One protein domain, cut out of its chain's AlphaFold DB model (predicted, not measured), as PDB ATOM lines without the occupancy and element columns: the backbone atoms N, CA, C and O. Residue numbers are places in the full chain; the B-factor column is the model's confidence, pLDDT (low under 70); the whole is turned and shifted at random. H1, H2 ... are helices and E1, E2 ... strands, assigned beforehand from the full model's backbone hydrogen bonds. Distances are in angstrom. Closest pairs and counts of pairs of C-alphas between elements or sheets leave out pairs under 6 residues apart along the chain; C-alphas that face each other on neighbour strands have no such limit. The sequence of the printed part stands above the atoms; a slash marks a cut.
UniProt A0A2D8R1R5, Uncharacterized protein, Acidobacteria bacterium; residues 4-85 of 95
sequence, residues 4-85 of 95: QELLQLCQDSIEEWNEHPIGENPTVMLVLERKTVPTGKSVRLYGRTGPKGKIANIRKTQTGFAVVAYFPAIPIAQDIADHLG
ATOM      1  N   GLN A   4     -24.085  31.992 -46.583       89.94
ATOM      2  CA  GLN A   4     -24.865  32.525 -45.460       89.94
ATOM      3  C   GLN A   4     -26.302  31.992 -45.447       89.94
ATOM      4  O   GLN A   4     -26.794  31.597 -44.396       89.94
ATOM      5  N   GLU A   5     -26.960  31.929 -46.609       92.25
ATOM      6  CA  GLU A   5     -28.309  31.354 -46.725       92.25
ATOM      7  C   GLU A   5     -28.318  29.868 -46.346       92.25
ATOM      8  O   GLU A   5     -29.240  29.393 -45.689       92.25
ATOM      9  N   LEU A   6     -27.278  29.131 -46.745       92.81
ATOM     10  CA  LEU A   6     -27.148  27.720 -46.400       92.81
ATOM     11  C   LEU A   6     -26.847  27.514 -44.909       92.81
ATOM     12  O   LEU A   6     -27.370  26.572 -44.317       92.81
ATOM     13  N   LEU A   7     -26.032  28.383 -44.306       92.19
ATOM     14  CA  LEU A   7     -25.773  28.363 -42.869       92.19
ATOM     15  C   LEU A   7     -27.063  28.595 -42.080       92.19
ATOM     16  O   LEU A   7     -27.364  27.793 -41.201       92.19
ATOM     17  N   GLN A   8     -27.843  29.620 -42.441       92.94
ATOM     18  CA  GLN A   8     -29.128  29.903 -41.799       92.94
ATOM     19  C   GLN A   8     -30.078  28.707 -41.918       92.94
ATOM     20  O   GLN A   8     -30.594  28.242 -40.913       92.94
ATOM     21  N   LEU A   9     -30.217  28.124 -43.114       94.50
ATOM     22  CA  LEU A   9     -31.045  26.930 -43.320       94.50
ATOM     23  C   LEU A   9     -30.628  25.756 -42.416       94.50
ATOM     24  O   LEU A   9     -31.471  24.995 -41.943       94.50
ATOM     25  N   CYS A  10     -29.323  25.577 -42.196       94.56
ATOM     26  CA  CYS A  10     -28.834  24.540 -41.292       94.56
ATOM     27  C   CYS A  10     -29.131  24.881 -39.829       94.56
ATOM     28  O   CYS A  10     -29.501  23.981 -39.085       94.56
ATOM     29  N   GLN A  11     -28.983  26.145 -39.426       93.06
ATOM     30  CA  GLN A  11     -29.309  26.608 -38.074       93.06
ATOM     31  C   GLN A  11     -30.796  26.436 -37.769       93.06
ATOM     32  O   GLN A  11     -31.111  25.829 -36.752       93.06
ATOM     33  N   ASP A  12     -31.678  26.836 -38.686       92.88
ATOM     34  CA  ASP A  12     -33.129  26.659 -38.555       92.88
ATOM     35  C   ASP A  12     -33.480  25.170 -38.381       92.88
ATOM     36  O   ASP A  12     -34.237  24.797 -37.491       92.88
ATOM     37  N   SER A  13     -32.867  24.288 -39.181       91.94
ATOM     38  CA  SER A  13     -33.081  22.837 -39.070       91.94
ATOM     39  C   SER A  13     -32.552  22.242 -37.758       91.94
ATOM     40  O   SER A  13     -33.096  21.242 -37.289       91.94
ATOM     41  N   ILE A  14     -31.478  22.800 -37.194       92.56
ATOM     42  CA  ILE A  14     -30.919  22.376 -35.902       92.56
ATOM     43  C   ILE A  14     -31.816  22.861 -34.759       92.56
ATOM     44  O   ILE A  14     -32.090  22.090 -33.846       92.56
ATOM     45  N   GLU A  15     -32.283  24.108 -34.819       91.25
ATOM     46  CA  GLU A  15     -33.200  24.693 -33.838       91.25
ATOM     47  C   GLU A  15     -34.526  23.925 -33.802       91.25
ATOM     48  O   GLU A  15     -34.915  23.446 -32.740       91.25
ATOM     49  N   GLU A  16     -35.142  23.675 -34.964       89.12
ATOM     50  CA  GLU A  16     -36.368  22.873 -35.074       89.12
ATOM     51  C   GLU A  16     -36.186  21.466 -34.481       89.12
ATOM     52  O   GLU A  16     -37.049  20.975 -33.754       89.12
ATOM     53  N   TRP A  17     -35.048  20.815 -34.741       90.88
ATOM     54  CA  TRP A  17     -34.760  19.493 -34.175       90.88
ATOM     55  C   TRP A  17     -34.528  19.536 -32.659       90.88
ATOM     56  O   TRP A  17     -34.933  18.610 -31.962       90.88
ATOM     57  N   ASN A  18     -33.916  20.597 -32.130       87.88
ATOM     58  CA  ASN A  18     -33.736  20.767 -30.685       87.88
ATOM     59  C   ASN A  18     -35.075  20.984 -29.965       87.88
ATOM     60  O   ASN A  18     -35.273  20.465 -28.867       87.88
ATOM     61  N   GLU A  19     -36.002  21.728 -30.576       88.31
ATOM     62  CA  GLU A  19     -37.357  21.913 -30.045       88.31
ATOM     63  C   GLU A  19     -38.194  20.631 -30.165       88.31
ATOM     64  O   GLU A  19     -38.965  20.277 -29.263       88.31
ATOM     65  N   HIS A  20     -38.029  19.911 -31.275       84.19
ATOM     66  CA  HIS A  20     -38.811  18.735 -31.635       84.19
ATOM     67  C   HIS A  20     -37.910  17.618 -32.190       84.19
ATOM     68  O   HIS A  20     -37.851  17.413 -33.408       84.19
ATOM     69  N   PRO A  21     -37.235  16.841 -31.321       78.94
ATOM     70  CA  PRO A  21     -36.308  15.809 -31.770       78.94
ATOM     71  C   PRO A  21     -37.071  14.657 -32.430       78.94
ATOM     72  O   PRO A  21     -37.650  13.789 -31.774       78.94
ATOM     73  N   ILE A  22     -37.073  14.658 -33.762       72.00
ATOM     74  CA  ILE A  22     -37.665  13.620 -34.610       72.00
ATOM     75  C   ILE A  22     -36.543  12.968 -35.426       72.00
ATOM     76  O   ILE A  22     -35.796  13.642 -36.134       72.00
ATOM     77  N   GLY A  23     -36.444  11.637 -35.369       70.38
ATOM     78  CA  GLY A  23     -35.403  10.884 -36.078       70.38
ATOM     79  C   GLY A  23     -34.030  10.957 -35.398       70.38
ATOM     80  O   GLY A  23     -33.933  11.242 -34.210       70.38
ATOM     81  N   GLU A  24     -32.968  10.637 -36.143       74.44
ATOM     82  CA  GLU A  24     -31.618  10.493 -35.570       74.44
ATOM     83  C   GLU A  24     -30.815  11.804 -35.533       74.44
ATOM     84  O   GLU A  24     -30.029  11.980 -34.614       74.44
ATOM     85  N   ASN A  25     -30.970  12.707 -36.515       84.19
ATOM     86  CA  ASN A  25     -30.199  13.957 -36.630       84.19
ATOM     87  C   ASN A  25     -30.934  15.007 -37.489       84.19
ATOM     88  O   ASN A  25     -31.666  14.610 -38.403       84.19
ATOM     89  N   PRO A  26     -30.681  16.319 -37.298       92.81
ATOM     90  CA  PRO A  26     -31.215  17.363 -38.171       92.81
ATOM     91  C   PRO A  26     -30.654  17.224 -39.590       92.81
ATOM     92  O   PRO A  26     -29.438  17.094 -39.798       92.81
ATOM     93  N   THR A  27     -31.537  17.256 -40.590       94.00
ATOM     94  CA  THR A  27     -31.155  17.127 -42.001       94.00
ATOM     95  C   THR A  27     -31.802  18.181 -42.877       94.00
ATOM     96  O   THR A  27     -32.996  18.433 -42.767       94.00
ATOM     97  N   VAL A  28     -31.041  18.686 -43.846       95.00
ATOM     98  CA  VAL A  28     -31.534  19.597 -44.883       95.00
ATOM     99  C   VAL A  28     -31.637  18.877 -46.224       95.00
ATOM    100  O   VAL A  28     -30.775  18.072 -46.594       95.00
ATOM    101  N   MET A  29     -32.697  19.169 -46.979       95.75
ATOM    102  CA  MET A  29     -32.876  18.669 -48.342       95.75
ATOM    103  C   MET A  29     -32.375  19.710 -49.341       95.75
ATOM    104  O   MET A  29     -32.903  20.815 -49.415       95.75
ATOM    105  N   LEU A  30     -31.383  19.338 -50.148       95.94
ATOM    106  CA  LEU A  30     -30.785  20.225 -51.142       95.94
ATOM    107  C   LEU A  30     -30.935  19.651 -52.547       95.94
ATOM    108  O   LEU A  30     -30.864  18.437 -52.759       95.94
ATOM    109  N   VAL A  31     -31.099  20.550 -53.519       94.88
ATOM    110  CA  VAL A  31     -31.060  20.220 -54.945       94.88
ATOM    111  C   VAL A  31     -29.726  20.671 -55.518       94.88
ATOM    112  O   VAL A  31     -29.382  21.850 -55.482       94.88
ATOM    113  N   LEU A  32     -28.970  19.716 -56.049       92.94
ATOM    114  CA  LEU A  32     -27.634  19.929 -56.580       92.94
ATOM    115  C   LEU A  32     -27.619  19.699 -58.083       92.94
ATOM    116  O   LEU A  32     -27.866  18.587 -58.548       92.94
ATOM    117  N   GLU A  33     -27.253  20.729 -58.837       93.31
ATOM    118  CA  GLU A  33     -26.995  20.581 -60.266       93.31
ATOM    119  C   GLU A  33     -25.648  19.876 -60.486       93.31
ATOM    120  O   GLU A  33     -24.618  20.200 -59.872       93.31
ATOM    121  N   ARG A  34     -25.656  18.863 -61.354       92.56
ATOM    122  CA  ARG A  34     -24.492  18.051 -61.721       92.56
ATOM    123  C   ARG A  34     -24.476  17.822 -63.230       92.56
ATOM    124  O   ARG A  34     -25.501  17.549 -63.842       92.56
ATOM    125  N   LYS A  35     -23.286  17.892 -63.836       93.38
ATOM    126  CA  LYS A  35     -23.101  17.608 -65.274       93.38
ATOM    127  C   LYS A  35     -23.214  16.115 -65.599       93.38
ATOM    128  O   LYS A  35     -23.530  15.752 -66.725       93.38
ATOM    129  N   THR A  36     -22.947  15.255 -64.621       92.06
ATOM    130  CA  THR A  36     -22.976  13.796 -64.751       92.06
ATOM    131  C   THR A  36     -23.821  13.180 -63.643       92.06
ATOM    132  O   THR A  36     -23.994  13.773 -62.576       92.06
ATOM    133  N   VAL A  37     -24.346  11.979 -63.893       91.00
ATOM    134  CA  VAL A  37     -25.074  11.207 -62.880       91.00
ATOM    135  C   VAL A  37     -24.092  10.793 -61.779       91.00
ATOM    136  O   VAL A  37     -23.077  10.164 -62.096       91.00
ATOM    137  N   PRO A  38     -24.352  11.117 -60.498       89.31
ATOM    138  CA  PRO A  38     -23.542  10.609 -59.400       89.31
ATOM    139  C   PRO A  38     -23.536   9.080 -59.381       89.31
ATOM    140  O   PRO A  38     -24.579   8.438 -59.487       89.31
ATOM    141  N   THR A  39     -22.363   8.485 -59.199       86.88
ATOM    142  CA  THR A  39     -22.233   7.039 -59.027       86.88
ATOM    143  C   THR A  39     -22.490   6.673 -57.565       86.88
ATOM    144  O   THR A  39     -21.728   7.075 -56.686       86.88
ATOM    145  N   GLY A  40     -23.541   5.895 -57.294       90.38
ATOM    146  CA  GLY A  40     -23.845   5.364 -55.960       90.38
ATOM    147  C   GLY A  40     -25.035   6.031 -55.264       90.38
ATOM    148  O   GLY A  40     -25.874   6.660 -55.898       90.38
ATOM    149  N   LYS A  41     -25.129   5.847 -53.938       94.19
ATOM    150  CA  LYS A  41     -26.265   6.303 -53.104       94.19
ATOM    151  C   LYS A  41     -26.009   7.617 -52.354       94.19
ATOM    152  O   LYS A  41     -26.866   8.069 -51.598       94.19
ATOM    153  N   SER A  42     -24.837   8.223 -52.527       95.06
ATOM    154  CA  SER A  42     -24.436   9.442 -51.819       95.06
ATOM    155  C   SER A  42     -23.789  10.453 -52.755       95.06
ATOM    156  O   SER A  42     -23.142  10.066 -53.726       95.06
ATOM    157  N   VAL A  43     -23.884  11.733 -52.415       95.00
ATOM    158  CA  VAL A  43     -23.257  12.842 -53.140       95.00
ATOM    159  C   VAL A  43     -22.597  13.792 -52.144       95.00
ATOM    160  O   VAL A  43     -23.066  13.939 -51.020       95.00
ATOM    161  N   ARG A  44     -21.486  14.425 -52.529       93.75
ATOM    162  CA  ARG A  44     -20.881  15.499 -51.732       93.75
ATOM    163  C   ARG A  44     -21.467  16.842 -52.122       93.75
ATOM    164  O   ARG A  44     -21.714  17.072 -53.310       93.75
ATOM    165  N   LEU A  45     -21.649  17.711 -51.134       91.94
ATOM    166  CA  LEU A  45     -22.201  19.046 -51.327       91.94
ATOM    167  C   LEU A  45     -21.318  19.877 -52.279       91.94
ATOM    168  O   LEU A  45     -21.791  20.335 -53.324       91.94
ATOM    169  N   TYR A  46     -20.013  19.926 -52.000       88.25
ATOM    170  CA  TYR A  46     -18.970  20.506 -52.853       88.25
ATOM    171  C   TYR A  46     -17.662  19.715 -52.758       88.25
ATOM    172  O   TYR A  46     -17.401  18.993 -51.793       88.25
ATOM    173  N   GLY A  47     -16.820  19.884 -53.781       83.75
ATOM    174  CA  GLY A  47     -15.462  19.348 -53.816       83.75
ATOM    175  C   GLY A  47     -15.368  17.839 -53.559       83.75
ATOM    176  O   GLY A  47     -16.304  17.069 -53.782       83.75
ATOM    177  N   ARG A  48     -14.187  17.404 -53.103       85.25
ATOM    178  CA  ARG A  48     -13.910  16.006 -52.725       85.25
ATOM    179  C   ARG A  48     -13.967  15.760 -51.217       85.25
ATOM    180  O   ARG A  48     -14.010  14.601 -50.807       85.25
ATOM    181  N   THR A  49     -13.980  16.820 -50.418       85.75
ATOM    182  CA  THR A  49     -13.914  16.778 -48.951       85.75
ATOM    183  C   THR A  49     -15.211  17.211 -48.281       85.75
ATOM    184  O   THR A  49     -15.444  16.782 -47.159       85.75
ATOM    185  N   GLY A  50     -16.086  17.946 -48.977       88.62
ATOM    186  CA  GLY A  50     -17.294  18.510 -48.379       88.62
ATOM    187  C   GLY A  50     -18.295  17.463 -47.869       88.62
ATOM    188  O   GLY A  50     -18.206  16.283 -48.252       88.62
ATOM    189  N   PRO A  51     -19.274  17.883 -47.044       93.31
ATOM    190  CA  PRO A  51     -20.243  17.002 -46.398       93.31
ATOM    191  C   PRO A  51     -20.934  16.047 -47.376       93.31
ATOM    192  O   PRO A  51     -21.261  16.408 -48.514       93.31
ATOM    193  N   LYS A  52     -21.138  14.797 -46.941       94.81
ATOM    194  CA  LYS A  52     -21.834  13.766 -47.721       94.81
ATOM    195  C   LYS A  52     -23.322  13.774 -47.390       94.81
ATOM    196  O   LYS A  52     -23.694  13.739 -46.225       94.81
ATOM    197  N   GLY A  53     -24.145  13.734 -48.430       95.06
ATOM    198  CA  GLY A  53     -25.588  13.560 -48.342       95.06
ATOM    199  C   GLY A  53     -26.038  12.282 -49.034       95.06
ATOM    200  O   GLY A  53     -25.359  11.761 -49.927       95.06
ATOM    201  N   LYS A  54     -27.194  11.770 -48.621       96.06
ATOM    202  CA  LYS A  54     -27.847  10.599 -49.205       96.06
ATOM    203  C   LYS A  54     -28.752  11.042 -50.346       96.06
ATOM    204  O   LYS A  54     -29.621  11.889 -50.158       96.06
ATOM    205  N   ILE A  55     -28.557  10.459 -51.524       97.12
ATOM    206  CA  ILE A  55     -29.372  10.769 -52.700       97.12
ATOM    207  C   ILE A  55     -30.775  10.195 -52.495       97.12
ATOM    208  O   ILE A  55     -30.928   9.006 -52.217       97.12
ATOM    209  N   ALA A  56     -31.781  11.048 -52.657       96.44
ATOM    210  CA  ALA A  56     -33.193  10.692 -52.619       96.44
ATOM    211  C   ALA A  56     -33.757  10.506 -54.030       96.44
ATOM    212  O   ALA A  56     -34.497   9.562 -54.290       96.44
ATOM    213  N   ASN A  57     -33.392  11.403 -54.951       96.56
ATOM    214  CA  ASN A  57     -33.875  11.373 -56.325       96.56
ATOM    215  C   ASN A  57     -32.864  12.021 -57.281       96.56
ATOM    216  O   ASN A  57     -32.095  12.902 -56.892       96.56
ATOM    217  N   ILE A  58     -32.881  11.606 -58.543       96.44
ATOM    218  CA  ILE A  58     -32.096  12.206 -59.622       96.44
ATOM    219  C   ILE A  58     -33.035  12.424 -60.803       96.44
ATOM    220  O   ILE A  58     -33.588  11.469 -61.344       96.44
ATOM    221  N   ARG A  59     -33.179  13.677 -61.242       95.38
ATOM    222  CA  ARG A  59     -33.942  14.026 -62.449       95.38
ATOM    223  C   ARG A  59     -33.023  14.614 -63.513       95.38
ATOM    224  O   ARG A  59     -32.154  15.429 -63.207       95.38
ATOM    225  N   LYS A  60     -33.221  14.219 -64.771       95.25
ATOM    226  CA  LYS A  60     -32.526  14.825 -65.914       95.25
ATOM    227  C   LYS A  60     -33.057  16.245 -66.139       95.25
ATOM    228  O   LYS A  60     -34.265  16.462 -66.090       95.25
ATOM    229  N   THR A  61     -32.161  17.190 -66.388       95.06
ATOM    230  CA  THR A  61     -32.479  18.580 -66.746       95.06
ATOM    231  C   THR A  61     -31.984  18.872 -68.164       95.06
ATOM    232  O   THR A  61     -31.386  18.012 -68.813       95.06
ATOM    233  N   GLN A  62     -32.239  20.078 -68.683       93.19
ATOM    234  CA  GLN A  62     -31.754  20.472 -70.014       93.19
ATOM    235  C   GLN A  62     -30.218  20.499 -70.098       93.19
ATOM    236  O   GLN A  62     -29.655  20.228 -71.154       93.19
ATOM    237  N   THR A  63     -29.540  20.802 -68.988       91.81
ATOM    238  CA  THR A  63     -28.088  21.045 -68.933       91.81
ATOM    239  C   THR A  63     -27.314  19.974 -68.158       91.81
ATOM    240  O   THR A  63     -26.086  20.034 -68.092       91.81
ATOM    241  N   GLY A  64     -28.001  18.982 -67.583       95.12
ATOM    242  CA  GLY A  64     -27.386  17.923 -66.790       95.12
ATOM    243  C   GLY A  64     -28.405  17.160 -65.949       95.12
ATOM    244  O   GLY A  64     -29.360  16.580 -66.472       95.12
ATOM    245  N   PHE A  65     -28.176  17.135 -64.638       95.75
ATOM    246  CA  PHE A  65     -28.981  16.412 -63.663       95.75
ATOM    247  C   PHE A  65     -29.178  17.248 -62.403       95.75
ATOM    248  O   PHE A  65     -28.209  17.739 -61.826       95.75
ATOM    249  N   ALA A  66     -30.418  17.309 -61.929       95.94
ATOM    250  CA  ALA A  66     -30.752  17.829 -60.614       95.94
ATOM    251  C   ALA A  66     -30.842  16.656 -59.633       95.94
ATOM    252  O   ALA A  66     -31.685  15.764 -59.774       95.94
ATOM    253  N   VAL A  67     -29.945  16.651 -58.653       96.25
ATOM    254  CA  VAL A  67     -29.818  15.610 -57.631       96.25
ATOM    255  C   VAL A  67     -30.445  16.126 -56.344       96.25
ATOM    256  O   VAL A  67     -29.941  17.079 -55.758       96.25
ATOM    257  N   VAL A  68     -31.528  15.495 -55.902       96.69
ATOM    258  CA  VAL A  68     -32.152  15.771 -54.604       96.69
ATOM    259  C   VAL A  68     -31.495  14.872 -53.567       96.69
ATOM    260  O   VAL A  68     -31.497  13.646 -53.724       96.69
ATOM    261  N   ALA A  69     -30.918  15.459 -52.523       97.00
ATOM    262  CA  ALA A  69     -30.229  14.715 -51.475       97.00
ATOM    263  C   ALA A  69     -30.460  15.318 -50.085       97.00
ATOM    264  O   ALA A  69     -30.584  16.532 -49.939       97.00
ATOM    265  N   TYR A  70     -30.484  14.443 -49.078       95.81
ATOM    266  CA  TYR A  70     -30.553  14.804 -47.664       95.81
ATOM    267  C   TYR A  70     -29.146  14.858 -47.082       95.81
ATOM    268  O   TYR A  70     -28.385  13.895 -47.220       95.81
ATOM    269  N   PHE A  71     -28.808  15.960 -46.427       95.94
ATOM    270  CA  PHE A  71     -27.517  16.162 -45.782       95.94
ATOM    271  C   PHE A  71     -27.692  16.385 -44.284       95.94
ATOM    272  O   PHE A  71     -28.664  17.027 -43.897       95.94
ATOM    273  N   PRO A  72     -26.752  15.918 -43.449       94.56
ATOM    274  CA  PRO A  72     -26.746  16.280 -42.038       94.56
ATOM    275  C   PRO A  72     -26.454  17.783 -41.903       94.56
ATOM    276  O   PRO A  72     -25.486  18.277 -42.486       94.56
ATOM    277  N   ALA A  73     -27.295  18.508 -41.163       94.62
ATOM    278  CA  ALA A  73     -27.204  19.965 -41.040       94.62
ATOM    279  C   ALA A  73     -25.952  20.397 -40.258       94.62
ATOM    280  O   ALA A  73     -25.256  21.322 -40.671       94.62
ATOM    281  N   ILE A  74     -25.612  19.678 -39.182       92.81
ATOM    282  CA  ILE A  74     -24.494  20.034 -38.292       92.81
ATOM    283  C   ILE A  74     -23.139  20.051 -39.028       92.81
ATOM    284  O   ILE A  74     -22.468  21.082 -38.979       92.81
ATOM    285  N   PRO A  75     -22.734  19.004 -39.785       92.69
ATOM    286  CA  PRO A  75     -21.472  19.037 -40.527       92.69
ATOM    287  C   PRO A  75     -21.417  20.114 -41.614       92.69
ATOM    288  O   PRO A  75     -20.331  20.565 -41.963       92.69
ATOM    289  N   ILE A  76     -22.563  20.518 -42.179       94.38
ATOM    290  CA  ILE A  76     -22.609  21.635 -43.131       94.38
ATOM    291  C   ILE A  76     -22.383  22.954 -42.400       94.38
ATOM    292  O   ILE A  76     -21.546  23.744 -42.830       94.38
ATOM    293  N   ALA A  77     -23.114  23.185 -41.308       93.06
ATOM    294  CA  ALA A  77     -22.986  24.401 -40.518       93.06
ATOM    295  C   ALA A  77     -21.545  24.591 -40.031       93.06
ATOM    296  O   ALA A  77     -21.011  25.686 -40.173       93.06
ATOM    297  N   GLN A  78     -20.909  23.526 -39.524       91.25
ATOM    298  CA  GLN A  78     -19.513  23.543 -39.064       91.25
ATOM    299  C   GLN A  78     -18.548  23.934 -40.186       91.25
ATOM    300  O   GLN A  78     -17.804  24.895 -40.032       91.25
ATOM    301  N   ASP A  79     -18.618  23.274 -41.347       91.62
ATOM    302  CA  ASP A  79     -17.699  23.562 -42.459       91.62
ATOM    303  C   ASP A  79     -17.877  24.989 -43.016       91.62
ATOM    304  O   ASP A  79     -16.899  25.675 -43.318       91.62
ATOM    305  N   ILE A  80     -19.118  25.485 -43.098       90.56
ATOM    306  CA  ILE A  80     -19.383  26.863 -43.538       90.56
ATOM    307  C   ILE A  80     -18.915  27.878 -42.494       90.56
ATOM    308  O   ILE A  80     -18.336  28.897 -42.863       90.56
ATOM    309  N   ALA A  81     -19.160  27.626 -41.210       88.62
ATOM    310  CA  ALA A  81     -18.727  28.506 -40.132       88.62
ATOM    311  C   ALA A  81     -17.197  28.623 -40.083       88.62
ATOM    312  O   ALA A  81     -16.684  29.743 -40.044       88.62
ATOM    313  N   ASP A  82     -16.484  27.502 -40.226       88.31
ATOM    314  CA  ASP A  82     -15.024  27.466 -40.350       88.31
ATOM    315  C   ASP A  82     -14.546  28.286 -41.557       88.31
ATOM    316  O   ASP A  82     -13.591  29.058 -41.461       88.31
ATOM    317  N   HIS A  83     -15.234  28.172 -42.699       85.31
ATOM    318  CA  HIS A  83     -14.897  28.931 -43.903       85.31
ATOM    319  C   HIS A  83     -15.156  30.439 -43.764       85.31
ATOM    320  O   HIS A  83     -14.429  31.247 -44.343       85.31
ATOM    321  N   LEU A  84     -16.192  30.826 -43.016       84.75
ATOM    322  CA  LEU A  84     -16.564  32.221 -42.780       84.75
ATOM    323  C   LEU A  84     -15.843  32.849 -41.574       84.75
ATOM    324  O   LEU A  84     -15.937  34.061 -41.393       84.75
ATOM    325  N   GLY A  85     -15.132  32.055 -40.766       85.75
ATOM    326  CA  GLY A  85     -14.490  32.510 -39.530       85.75
ATOM    327  C   GLY A  85     -15.493  32.909 -38.443       85.75
ATOM    328  O   GLY A  85     -15.253  33.868 -37.711       85.75
TER     329      GLY A  85
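What this domain is: This is residues 4 to 85 of the 95 residues of an uncharacterized protein of Acidobacteria bacterium (UniProt A0A2D8R1R5). What does the model look like as a whole? A strongly twisted sheet of four strands reaches away from a pair of helices, H1 and H2, which touch each other at one end of it, where E1 begins and E4 ends. The turn of the hairpin E3 and E4 lies at the far end, and H2 follows straight from E4. What are the parts, and in which order do they come? The printed part has 82 residues with two named helices and four named strands, H1 E1 E2 E3 E4 H2 along the chain; the sheet runs E1 E4 E3 E2, antiparallel throughout, and the class is mixed, helices and strands. How large is it? It is compact, with a radius of gyration of the C-alphas of 13.4 A, and the C-alphas span 39 by 30 by 20 A along the three main axes.

How they stand to each other: How does the first helix stand to the sheet? H1, residues 4 to 19, is on the sheet and lies over E1, residues 27 to 34, at a height over the sheet of 7.9 A, on a local plane only just fixed, by 6 C-alphas. It runs along the strands, at 0 degrees to E1 on the local plane, and the closest C-alphas of the two are those of Cys 10 and Val 28, 6.7 A apart. Which strands are neighbours? The edge strand E1 is antiparallel to E4, residues 65 to 72, at 154 degrees, with N 30 and O 69 within hydrogen-bond range at 2.9 A. E3, residues 52 to 60, is antiparallel to E4 at 158 degrees, with N 68 and O 57 at 2.8 A; E2, residues 42 to 44, the other edge strand, is antiparallel to E3, with N 53 and O 43 at 2.8 A. What pattern do they make? E2, E3 and E4 form a meander, each strand the antiparallel neighbour of the one before, and with E1, the antiparallel neighbour of E4, a Greek key. E3 bends by 73 degrees at residue 56 and its pairing is staggered, with E2 over residues 52 to 54 and with E4 over 54 to 60. Where is the last helix? H2, residues 73 to 84, touches H1, the closest C-alphas being those of Cys 10 and Ala 73, 4.9 A apart; the two run opposite ways at a steep tilt of 38 degrees, only just past shallow. H2 is on the sheet through its residues 73 to 76, with 11 pairs of C-alphas within 10 A. In H1 and H2 every O i to N i+4 pair is within hydrogen-bond range.

Where its parts are: Where does the first element begin? H1 starts at C-alpha 4, (-24.865, 32.525, -45.460), and measures 22.5 A to C-alpha 19. How long are the strands? E1 begins at C-alpha 27, (-31.155, 17.127, -42.001), and measures 20.8 A; E2 measures 7.0 A, E3 21.1 A and E4 21.7 A. Where does the last element end? H2 measures 16.3 A and ends at C-alpha 84, (-16.564, 32.221, -42.780).

The domain as a whole: How far does it reach? The two C-alphas farthest apart are those of Glu 19 and Gln 62, at 40.4 A, while those of Gln 4 and Gly 85 are 12.0 A apart. Is there a cut, and are any links long? The printed part has no cut and no long link; E3 to E4 and E4 to H2 are tight, and the other links are short. How confident is the model? The mean pLDDT of the printed part is 91.4, and no printed residue is under 70.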